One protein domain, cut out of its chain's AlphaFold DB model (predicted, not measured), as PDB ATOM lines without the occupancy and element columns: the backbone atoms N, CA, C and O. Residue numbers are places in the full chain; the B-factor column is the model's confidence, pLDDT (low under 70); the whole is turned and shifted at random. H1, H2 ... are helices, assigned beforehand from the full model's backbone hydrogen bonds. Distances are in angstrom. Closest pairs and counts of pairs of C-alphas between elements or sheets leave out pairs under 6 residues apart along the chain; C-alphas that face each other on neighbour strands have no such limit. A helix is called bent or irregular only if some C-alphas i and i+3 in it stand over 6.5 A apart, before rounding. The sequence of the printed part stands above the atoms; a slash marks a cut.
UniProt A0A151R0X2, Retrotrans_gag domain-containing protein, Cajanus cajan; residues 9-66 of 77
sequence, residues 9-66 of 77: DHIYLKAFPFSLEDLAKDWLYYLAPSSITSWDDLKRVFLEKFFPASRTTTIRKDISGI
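Overview. This is residues 9 to 66 of the 77 residues of the protein "Retrotrans_gag domain-containing protein" of Cajanus cajan (UniProt A0A151R0X2). Three helices, H1, H2 and H3, make a small compact head whose helix centres form a triangle, and H4 sticks out from it as an arm that makes the length of the domain. In the head H1 and H3 run the same way and H2 runs the opposite way to H1, while residues 51 to 66, of which 53 to 64 belong to H4, stand free. The printed part has 58 residues with four named helices, in the order H1, H2, H3, H4, and no named strand; the class is all helix. The whole is loose, with a radius of gyration of the C-alphas of 14.1 A, and elongated, spanning 42 by 22 by 19 A.

Along the chain. H1 is residues 9 to 19, beginning at C-alpha 9 at (120.790, 134.491, 114.845) and measuring 15.4 A from first to last C-alpha. It is irregular, but only just: C-alphas 14 and 17 are 6.9 A apart. H2 is residues 22 to 30 and measures 12.5 A. H3 is residues 39 to 50 and measures 16.5 A, with C-alpha 39 at (122.964, 137.715, 111.412). H4 is residues 53 to 64, measures 16.3 A and ends at C-alpha 64 at (151.003, 154.642, 110.722).

Arrangement. H1 and H3 touch at a shallow tilt of 30 degrees and run the same way. Their closest C-alphas are those of Asp 9 and Trp 39, 5.2 A apart, and H3 touches H1 with residues 39 to 42 alone. H1 and H2 are close but not clearly touching, with the C-alphas of Pro 17 and Lys 25 closest at 6.4 A. These two stand at a steep tilt of 41 degrees and run opposite ways. H2 and H3 are near each other, with 8 pairs of C-alphas within 10 A and the closest 8.2 A apart. H3 and H4 meet only through their link. H4 is apart from H1 and from H2. In H2, H3 and H4 every O i to N i+4 pair is within hydrogen-bond range; in H1, 4 of 7 are.

Size, cuts and confidence. The two C-alphas farthest apart are those of Pro 33 and Ile 66, 43.7 A. Without residues 51 to 66, the body of 42 residues spans 24 by 19 by 18 A, with a radius of gyration of 9.6 A. The links from H1 to H2 and from H3 to H4 are tight, with 2 residues each, and the link from H2 to H3 is short, with 8 residues. The printed part has no cut. The mean pLDDT of the printed part is 93.5, and no printed residue is under 70.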
ATOM      1  N   ASP A   9     121.056 133.487 115.873       90.25
ATOM      2  CA  ASP A   9     120.790 134.491 114.845       90.25
ATOM      3  C   ASP A   9     119.481 135.253 115.065       90.25
ATOM      4  O   ASP A   9     119.455 136.479 114.973       90.25
ATOM      5  N   HIS A  10     118.389 134.567 115.414       88.50
ATOM      6  CA  HIS A  10     117.113 135.237 115.675       88.50
ATOM      7  C   HIS A  10     117.173 136.115 116.924       88.50
ATOM      8  O   HIS A  10     116.538 137.171 116.961       88.50
ATOM      9  N   ILE A  11     117.929 135.692 117.940       91.44
ATOM     10  CA  ILE A  11     118.140 136.482 119.155       91.44
ATOM     11  C   ILE A  11     118.909 137.755 118.791       91.44
ATOM     12  O   ILE A  11     118.472 138.848 119.153       91.44
ATOM     13  N   TYR A  12     119.996 137.637 118.026       92.50
ATOM     14  CA  TYR A  12     120.809 138.783 117.626       92.50
ATOM     15  C   TYR A  12     120.069 139.751 116.710       92.50
ATOM     16  O   TYR A  12     120.064 140.950 116.979       92.50
ATOM     17  N   LEU A  13     119.362 139.254 115.694       92.25
ATOM     18  CA  LEU A  13     118.566 140.093 114.795       92.25
ATOM     19  C   LEU A  13     117.480 140.878 115.544       92.25
ATOM     20  O   LEU A  13     117.217 142.033 115.216       92.25
ATOM     21  N   LYS A  14     116.859 140.281 116.571       91.06
ATOM     22  CA  LYS A  14     115.867 140.968 117.412       91.06
ATOM     23  C   LYS A  14     116.494 141.942 118.407       91.06
ATOM     24  O   LYS A  14     115.866 142.950 118.715       91.06
ATOM     25  N   ALA A  15     117.687 141.650 118.917       93.75
ATOM     26  CA  ALA A  15     118.365 142.476 119.911       93.75
ATOM     27  C   ALA A  15     119.105 143.679 119.296       93.75
ATOM     28  O   ALA A  15     119.186 144.735 119.918       93.75
ATOM     29  N   PHE A  16     119.620 143.550 118.074       94.38
ATOM     30  CA  PHE A  16     120.480 144.557 117.449       94.38
ATOM     31  C   PHE A  16     119.872 145.964 117.313       94.38
ATOM     32  O   PHE A  16     120.579 146.930 117.590       94.38
ATOM     33  N   PRO A  17     118.577 146.151 116.983       94.19
ATOM     34  CA  PRO A  17     117.987 147.491 116.950       94.19
ATOM     35  C   PRO A  17     118.076 148.250 118.285       94.19
ATOM     36  O   PRO A  17     118.005 149.477 118.290       94.19
ATOM     37  N   PHE A  18     118.223 147.545 119.416       94.88
ATOM     38  CA  PHE A  18     118.363 148.155 120.742       94.88
ATOM     39  C   PHE A  18     119.784 148.648 121.041       94.88
ATOM     40  O   PHE A  18     119.952 149.414 121.982       94.88
ATOM     41  N   SER A  19     120.793 148.242 120.263       95.38
ATOM     42  CA  SER A  19     122.160 148.766 120.381       95.38
ATOM     43  C   SER A  19     122.430 149.976 119.483       95.38
ATOM     44  O   SER A  19     123.560 150.453 119.444       95.38
ATOM     45  N   LEU A  20     121.439 150.429 118.708       96.06
ATOM     46  CA  LEU A  20     121.581 151.539 117.768       96.06
ATOM     47  C   LEU A  20     120.875 152.796 118.275       96.06
ATOM     48  O   LEU A  20     119.785 152.725 118.845       96.06
ATOM     49  N   GLU A  21     121.461 153.945 117.955       95.94
ATOM     50  CA  GLU A  21     120.905 155.274 118.210       95.94
ATOM     51  C   GLU A  21     120.850 156.099 116.914       95.94
ATOM     52  O   GLU A  21     121.514 155.773 115.919       95.94
ATOM     53  N   ASP A  22     120.011 157.138 116.928       96.00
ATOM     54  CA  ASP A  22     119.872 158.156 115.884       96.00
ATOM     55  C   ASP A  22     119.883 157.591 114.448       96.00
ATOM     56  O   ASP A  22     119.119 156.690 114.093       96.00
ATOM     57  N   LEU A  23     120.800 158.097 113.619       95.50
ATOM     58  CA  LEU A  23     120.925 157.787 112.198       95.50
ATOM     59  C   LEU A  23     121.171 156.301 111.921       95.50
ATOM     60  O   LEU A  23     120.788 155.807 110.860       95.50
ATOM     61  N   ALA A  24     121.825 155.582 112.840       95.81
ATOM     62  CA  ALA A  24     122.071 154.156 112.666       95.81
ATOM     63  C   ALA A  24     120.786 153.351 112.855       95.81
ATOM     64  O   ALA A  24     120.508 152.425 112.088       95.81
ATOM     65  N   LYS A  25     119.983 153.742 113.847       95.31
ATOM     66  CA  LYS A  25     118.683 153.137 114.109       95.31
ATOM     67  C   LYS A  25     117.710 153.424 112.970       95.31
ATOM     68  O   LYS A  25     117.112 152.488 112.444       95.31
ATOM     69  N   ASP A  26     117.621 154.679 112.537       95.88
ATOM     70  CA  ASP A  26     116.773 155.088 111.416       95.88
ATOM     71  C   ASP A  26     117.135 154.334 110.135       95.88
ATOM     72  O   ASP A  26     116.264 153.762 109.481       95.88
ATOM     73  N   TRP A  27     118.429 154.259 109.801       95.94
ATOM     74  CA  TRP A  27     118.905 153.507 108.639       95.94
ATOM     75  C   TRP A  27     118.417 152.058 108.644       95.94
ATOM     76  O   TRP A  27     117.943 151.588 107.610       95.94
ATOM     77  N   LEU A  28     118.493 151.369 109.790       94.62
ATOM     78  CA  LEU A  28     118.064 149.975 109.901       94.62
ATOM     79  C   LEU A  28     116.560 149.823 109.617       94.62
ATOM     80  O   LEU A  28     116.165 148.861 108.960       94.62
ATOM     81  N   TYR A  29     115.731 150.773 110.063       92.12
ATOM     82  CA  TYR A  29     114.282 150.764 109.819       92.12
ATOM     83  C   TYR A  29     113.887 151.151 108.388       92.12
ATOM     84  O   TYR A  29     112.825 150.735 107.927       92.12
ATOM     85  N   TYR A  30     114.723 151.909 107.673       93.94
ATOM     86  CA  TYR A  30     114.490 152.272 106.268       93.94
ATOM     87  C   TYR A  30     114.903 151.190 105.262       93.94
ATOM     88  O   TYR A  30     114.650 151.340 104.064       93.94
ATOM     89  N   LEU A  31     115.541 150.106 105.708       92.50
ATOM     90  CA  LEU A  31     115.884 148.997 104.824       92.50
ATOM     91  C   LEU A  31     114.628 148.310 104.282       92.50
ATOM     92  O   LEU A  31     113.611 148.176 104.965       92.50
ATOM     93  N   ALA A  32     114.716 147.827 103.042       91.06
ATOM     94  CA  ALA A  32     113.626 147.077 102.439       91.06
ATOM     95  C   ALA A  32     113.301 145.831 103.289       91.06
ATOM     96  O   ALA A  32     114.229 145.147 103.748       91.06
ATOM     97  N   PRO A  33     112.012 145.494 103.481       84.88
ATOM     98  CA  PRO A  33     111.629 144.274 104.175       84.88
ATOM     99  C   PRO A  33     112.320 143.056 103.558       84.88
ATOM    100  O   PRO A  33     112.417 142.941 102.339       84.88
ATOM    101  N   SER A  34     112.785 142.135 104.401       83.25
ATOM    102  CA  SER A  34     113.489 140.910 103.982       83.25
ATOM    103  C   SER A  34     114.827 141.122 103.255       83.25
ATOM    104  O   SER A  34     115.368 140.167 102.709       83.25
ATOM    105  N   SER A  35     115.399 142.334 103.263       87.38
ATOM    106  CA  SER A  35     116.758 142.571 102.739       87.38
ATOM    107  C   SER A  35     117.861 141.942 103.599       87.38
ATOM    108  O   SER A  35     118.953 141.676 103.105       87.38
ATOM    109  N   ILE A  36     117.571 141.686 104.876       91.06
ATOM    110  CA  ILE A  36     118.462 141.035 105.835       91.06
ATOM    111  C   ILE A  36     117.770 139.767 106.327       91.06
ATOM    112  O   ILE A  36     116.692 139.843 106.918       91.06
ATOM    113  N   THR A  37     118.394 138.612 106.091       88.94
ATOM    114  CA  THR A  37     117.810 137.299 106.429       88.94
ATOM    115  C   THR A  37     118.610 136.511 107.463       88.94
ATOM    116  O   THR A  37     118.071 135.595 108.077       88.94
ATOM    117  N   SER A  38     119.864 136.896 107.702       93.38
ATOM    118  CA  SER A  38     120.770 136.252 108.653       93.38
ATOM    119  C   SER A  38     121.532 137.285 109.480       93.38
ATOM    120  O   SER A  38     121.634 138.460 109.104       93.38
ATOM    121  N   TRP A  39     122.095 136.852 110.610       94.81
ATOM    122  CA  TRP A  39     122.964 137.715 111.412       94.81
ATOM    123  C   TRP A  39     124.232 138.129 110.647       94.81
ATOM    124  O   TRP A  39     124.697 139.264 110.770       94.81
ATOM    125  N   ASP A  40     124.767 137.239 109.811       95.25
ATOM    126  CA  ASP A  40     125.930 137.523 108.969       95.25
ATOM    127  C   ASP A  40     125.645 138.585 107.904       95.25
ATOM    128  O   ASP A  40     126.460 139.497 107.719       95.25
ATOM    129  N   ASP A  41     124.472 138.535 107.264       94.62
ATOM    130  CA  ASP A  41     124.048 139.578 106.326       94.62
ATOM    131  C   ASP A  41     123.983 140.936 107.008       94.62
ATOM    132  O   ASP A  41     124.534 141.909 106.489       94.62
ATOM    133  N   LEU A  42     123.355 140.990 108.187       95.12
ATOM    134  CA  LEU A  42     123.207 142.222 108.951       95.12
ATOM    135  C   LEU A  42     124.569 142.825 109.316       95.12
ATOM    136  O   LEU A  42     124.787 144.017 109.093       95.12
ATOM    137  N   LYS A  43     125.502 142.008 109.826       94.56
ATOM    138  CA  LYS A  43     126.869 142.457 110.140       94.56
ATOM    139  C   LYS A  43     127.554 143.044 108.912       94.56
ATOM    140  O   LYS A  43     128.139 144.121 109.003       94.56
ATOM    141  N   ARG A  44     127.474 142.356 107.771       94.44
ATOM    142  CA  ARG A  44     128.094 142.804 106.520       94.44
ATOM    143  C   ARG A  44     127.552 144.164 106.084       94.44
ATOM    144  O   ARG A  44     128.336 145.096 105.940       94.44
ATOM    145  N   VAL A  45     126.233 144.303 105.934       94.81
ATOM    146  CA  VAL A  45     125.635 145.553 105.427       94.81
ATOM    147  C   VAL A  45     125.806 146.719 106.403       94.81
ATOM    148  O   VAL A  45     125.996 147.860 105.979       94.81
ATOM    149  N   PHE A  46     125.804 146.448 107.711       94.94
ATOM    150  CA  PHE A  46     126.095 147.453 108.731       94.94
ATOM    151  C   PHE A  46     127.537 147.964 108.625       94.94
ATOM    152  O   PHE A  46     127.771 149.174 108.595       94.94
ATOM    153  N   LEU A  47     128.513 147.056 108.528       93.75
ATOM    154  CA  LEU A  47     129.921 147.427 108.397       93.75
ATOM    155  C   LEU A  47     130.185 148.173 107.088       93.75
ATOM    156  O   LEU A  47     130.853 149.200 107.111       93.75
ATOM    157  N   GLU A  48     129.612 147.731 105.971       93.56
ATOM    158  CA  GLU A  48     129.730 148.439 104.692       93.56
ATOM    159  C   GLU A  48     129.180 149.872 104.768       93.56
ATOM    160  O   GLU A  48     129.788 150.794 104.222       93.56
ATOM    161  N   LYS A  49     128.065 150.083 105.483       94.19
ATOM    162  CA  LYS A  49     127.434 151.401 105.627       94.19
ATOM    163  C   LYS A  49     128.208 152.351 106.547       94.19
ATOM    164  O   LYS A  49     128.382 153.516 106.188       94.19
ATOM    165  N   PHE A  50     128.620 151.896 107.732       93.06
ATOM    166  CA  PHE A  50     129.160 152.769 108.794       93.06
ATOM    167  C   PHE A  50     130.685 152.690 108.960       93.06
ATOM    168  O   PHE A  50     131.316 153.621 109.476       93.06
ATOM    169  N   PHE A  51     131.296 151.603 108.497       91.06
ATOM    170  CA  PHE A  51     132.732 151.340 108.584       91.06
ATOM    171  C   PHE A  51     133.292 150.880 107.229       91.06
ATOM    172  O   PHE A  51     133.887 149.805 107.136       91.06
ATOM    173  N   PRO A  52     133.124 151.687 106.161       94.31
ATOM    174  CA  PRO A  52     133.596 151.304 104.839       94.31
ATOM    175  C   PRO A  52     135.116 151.112 104.836       94.31
ATOM    176  O   PRO A  52     135.852 151.785 105.564       94.31
ATOM    177  N   ALA A  53     135.608 150.249 103.944       92.38
ATOM    178  CA  ALA A  53     137.034 149.933 103.835       92.38
ATOM    179  C   ALA A  53     137.922 151.173 103.610       92.38
ATOM    180  O   ALA A  53     139.072 151.207 104.055       92.38
ATOM    181  N   SER A  54     137.389 152.214 102.962       93.69
ATOM    182  CA  SER A  54     138.064 153.507 102.803       93.69
ATOM    183  C   SER A  54     138.350 154.167 104.151       93.69
ATOM    184  O   SER A  54     139.484 154.568 104.397       93.69
ATOM    185  N   ARG A  55     137.373 154.192 105.066       94.25
ATOM    186  CA  ARG A  55     137.538 154.714 106.428       94.25
ATOM    187  C   ARG A  55     138.594 153.920 107.192       94.25
ATOM    188  O   ARG A  55     139.475 154.518 107.799       94.25
ATOM    189  N   THR A  56     138.556 152.589 107.114       92.19
ATOM    190  CA  THR A  56     139.583 151.727 107.728       92.19
ATOM    191  C   THR A  56     140.975 152.011 107.165       92.19
ATOM    192  O   THR A  56     141.956 152.020 107.906       92.19
ATOM    193  N   THR A  57     141.076 152.254 105.858       95.06
ATOM    194  CA  THR A  57     142.345 152.573 105.190       95.06
ATOM    195  C   THR A  57     142.893 153.921 105.647       95.06
ATOM    196  O   THR A  57     144.075 154.003 105.973       95.06
ATOM    197  N   THR A  58     142.041 154.946 105.735       95.88
ATOM    198  CA  THR A  58     142.413 156.266 106.260       95.88
ATOM    199  C   THR A  58     142.899 156.165 107.699       95.88
ATOM    200  O   THR A  58     144.028 156.547 107.968       95.88
ATOM    201  N   ILE A  59     142.127 155.531 108.591       95.12
ATOM    202  CA  ILE A  59     142.521 155.353 109.999       95.12
ATOM    203  C   ILE A  59     143.873 154.636 110.104       95.12
ATOM    204  O   ILE A  59     144.744 155.060 110.856       95.12
ATOM    205  N   ARG A  60     144.091 153.568 109.324       95.62
ATOM    206  CA  ARG A  60     145.373 152.846 109.324       95.62
ATOM    207  C   ARG A  60     146.531 153.734 108.874       95.62
ATOM    208  O   ARG A  60     147.612 153.654 109.453       95.62
ATOM    209  N   LYS A  61     146.318 154.548 107.838       96.19
ATOM    210  CA  LYS A  61     147.319 155.495 107.339       96.19
ATOM    211  C   LYS A  61     147.637 156.554 108.390       96.19
ATOM    212  O   LYS A  61     148.813 156.813 108.617       96.19
ATOM    213  N   ASP A  62     146.612 157.102 109.032       94.94
ATOM    214  CA  ASP A  62     146.760 158.119 110.068       94.94
ATOM    215  C   ASP A  62     147.568 157.552 111.235       94.94
ATOM    216  O   ASP A  62     148.601 158.123 111.560       94.94
ATOM    217  N   ILE A  63     147.200 156.366 111.745       94.88
ATOM    218  CA  ILE A  63     147.936 155.657 112.808       94.88
ATOM    219  C   ILE A  63     149.397 155.413 112.419       94.88
ATOM    220  O   ILE A  63     150.303 155.676 113.203       94.88
ATOM    221  N   SER A  64     149.641 154.934 111.196       95.88
ATOM    222  CA  SER A  64     151.003 154.642 110.722       95.88
ATOM    223  C   SER A  64     151.855 155.905 110.539       95.88
ATOM    224  O   SER A  64     153.076 155.808 110.458       95.88
ATOM    225  N   GLY A  65     151.219 157.072 110.426       93.56
ATOM    226  CA  GLY A  65     151.864 158.373 110.274       93.56
ATOM    227  C   GLY A  65     151.894 159.215 111.550       93.56
ATOM    228  O   GLY A  65     152.348 160.361 111.479       93.56
ATOM    229  N   ILE A  66     151.411 158.692 112.687       94.00
ATOM    230  CA  ILE A  66     151.412 159.408 113.967       94.00
ATOM    231  C   ILE A  66     152.853 159.769 114.346       94.00
ATOM    232  O   ILE A  66     153.762 158.939 114.318       94.00
TER     233      ILE A  66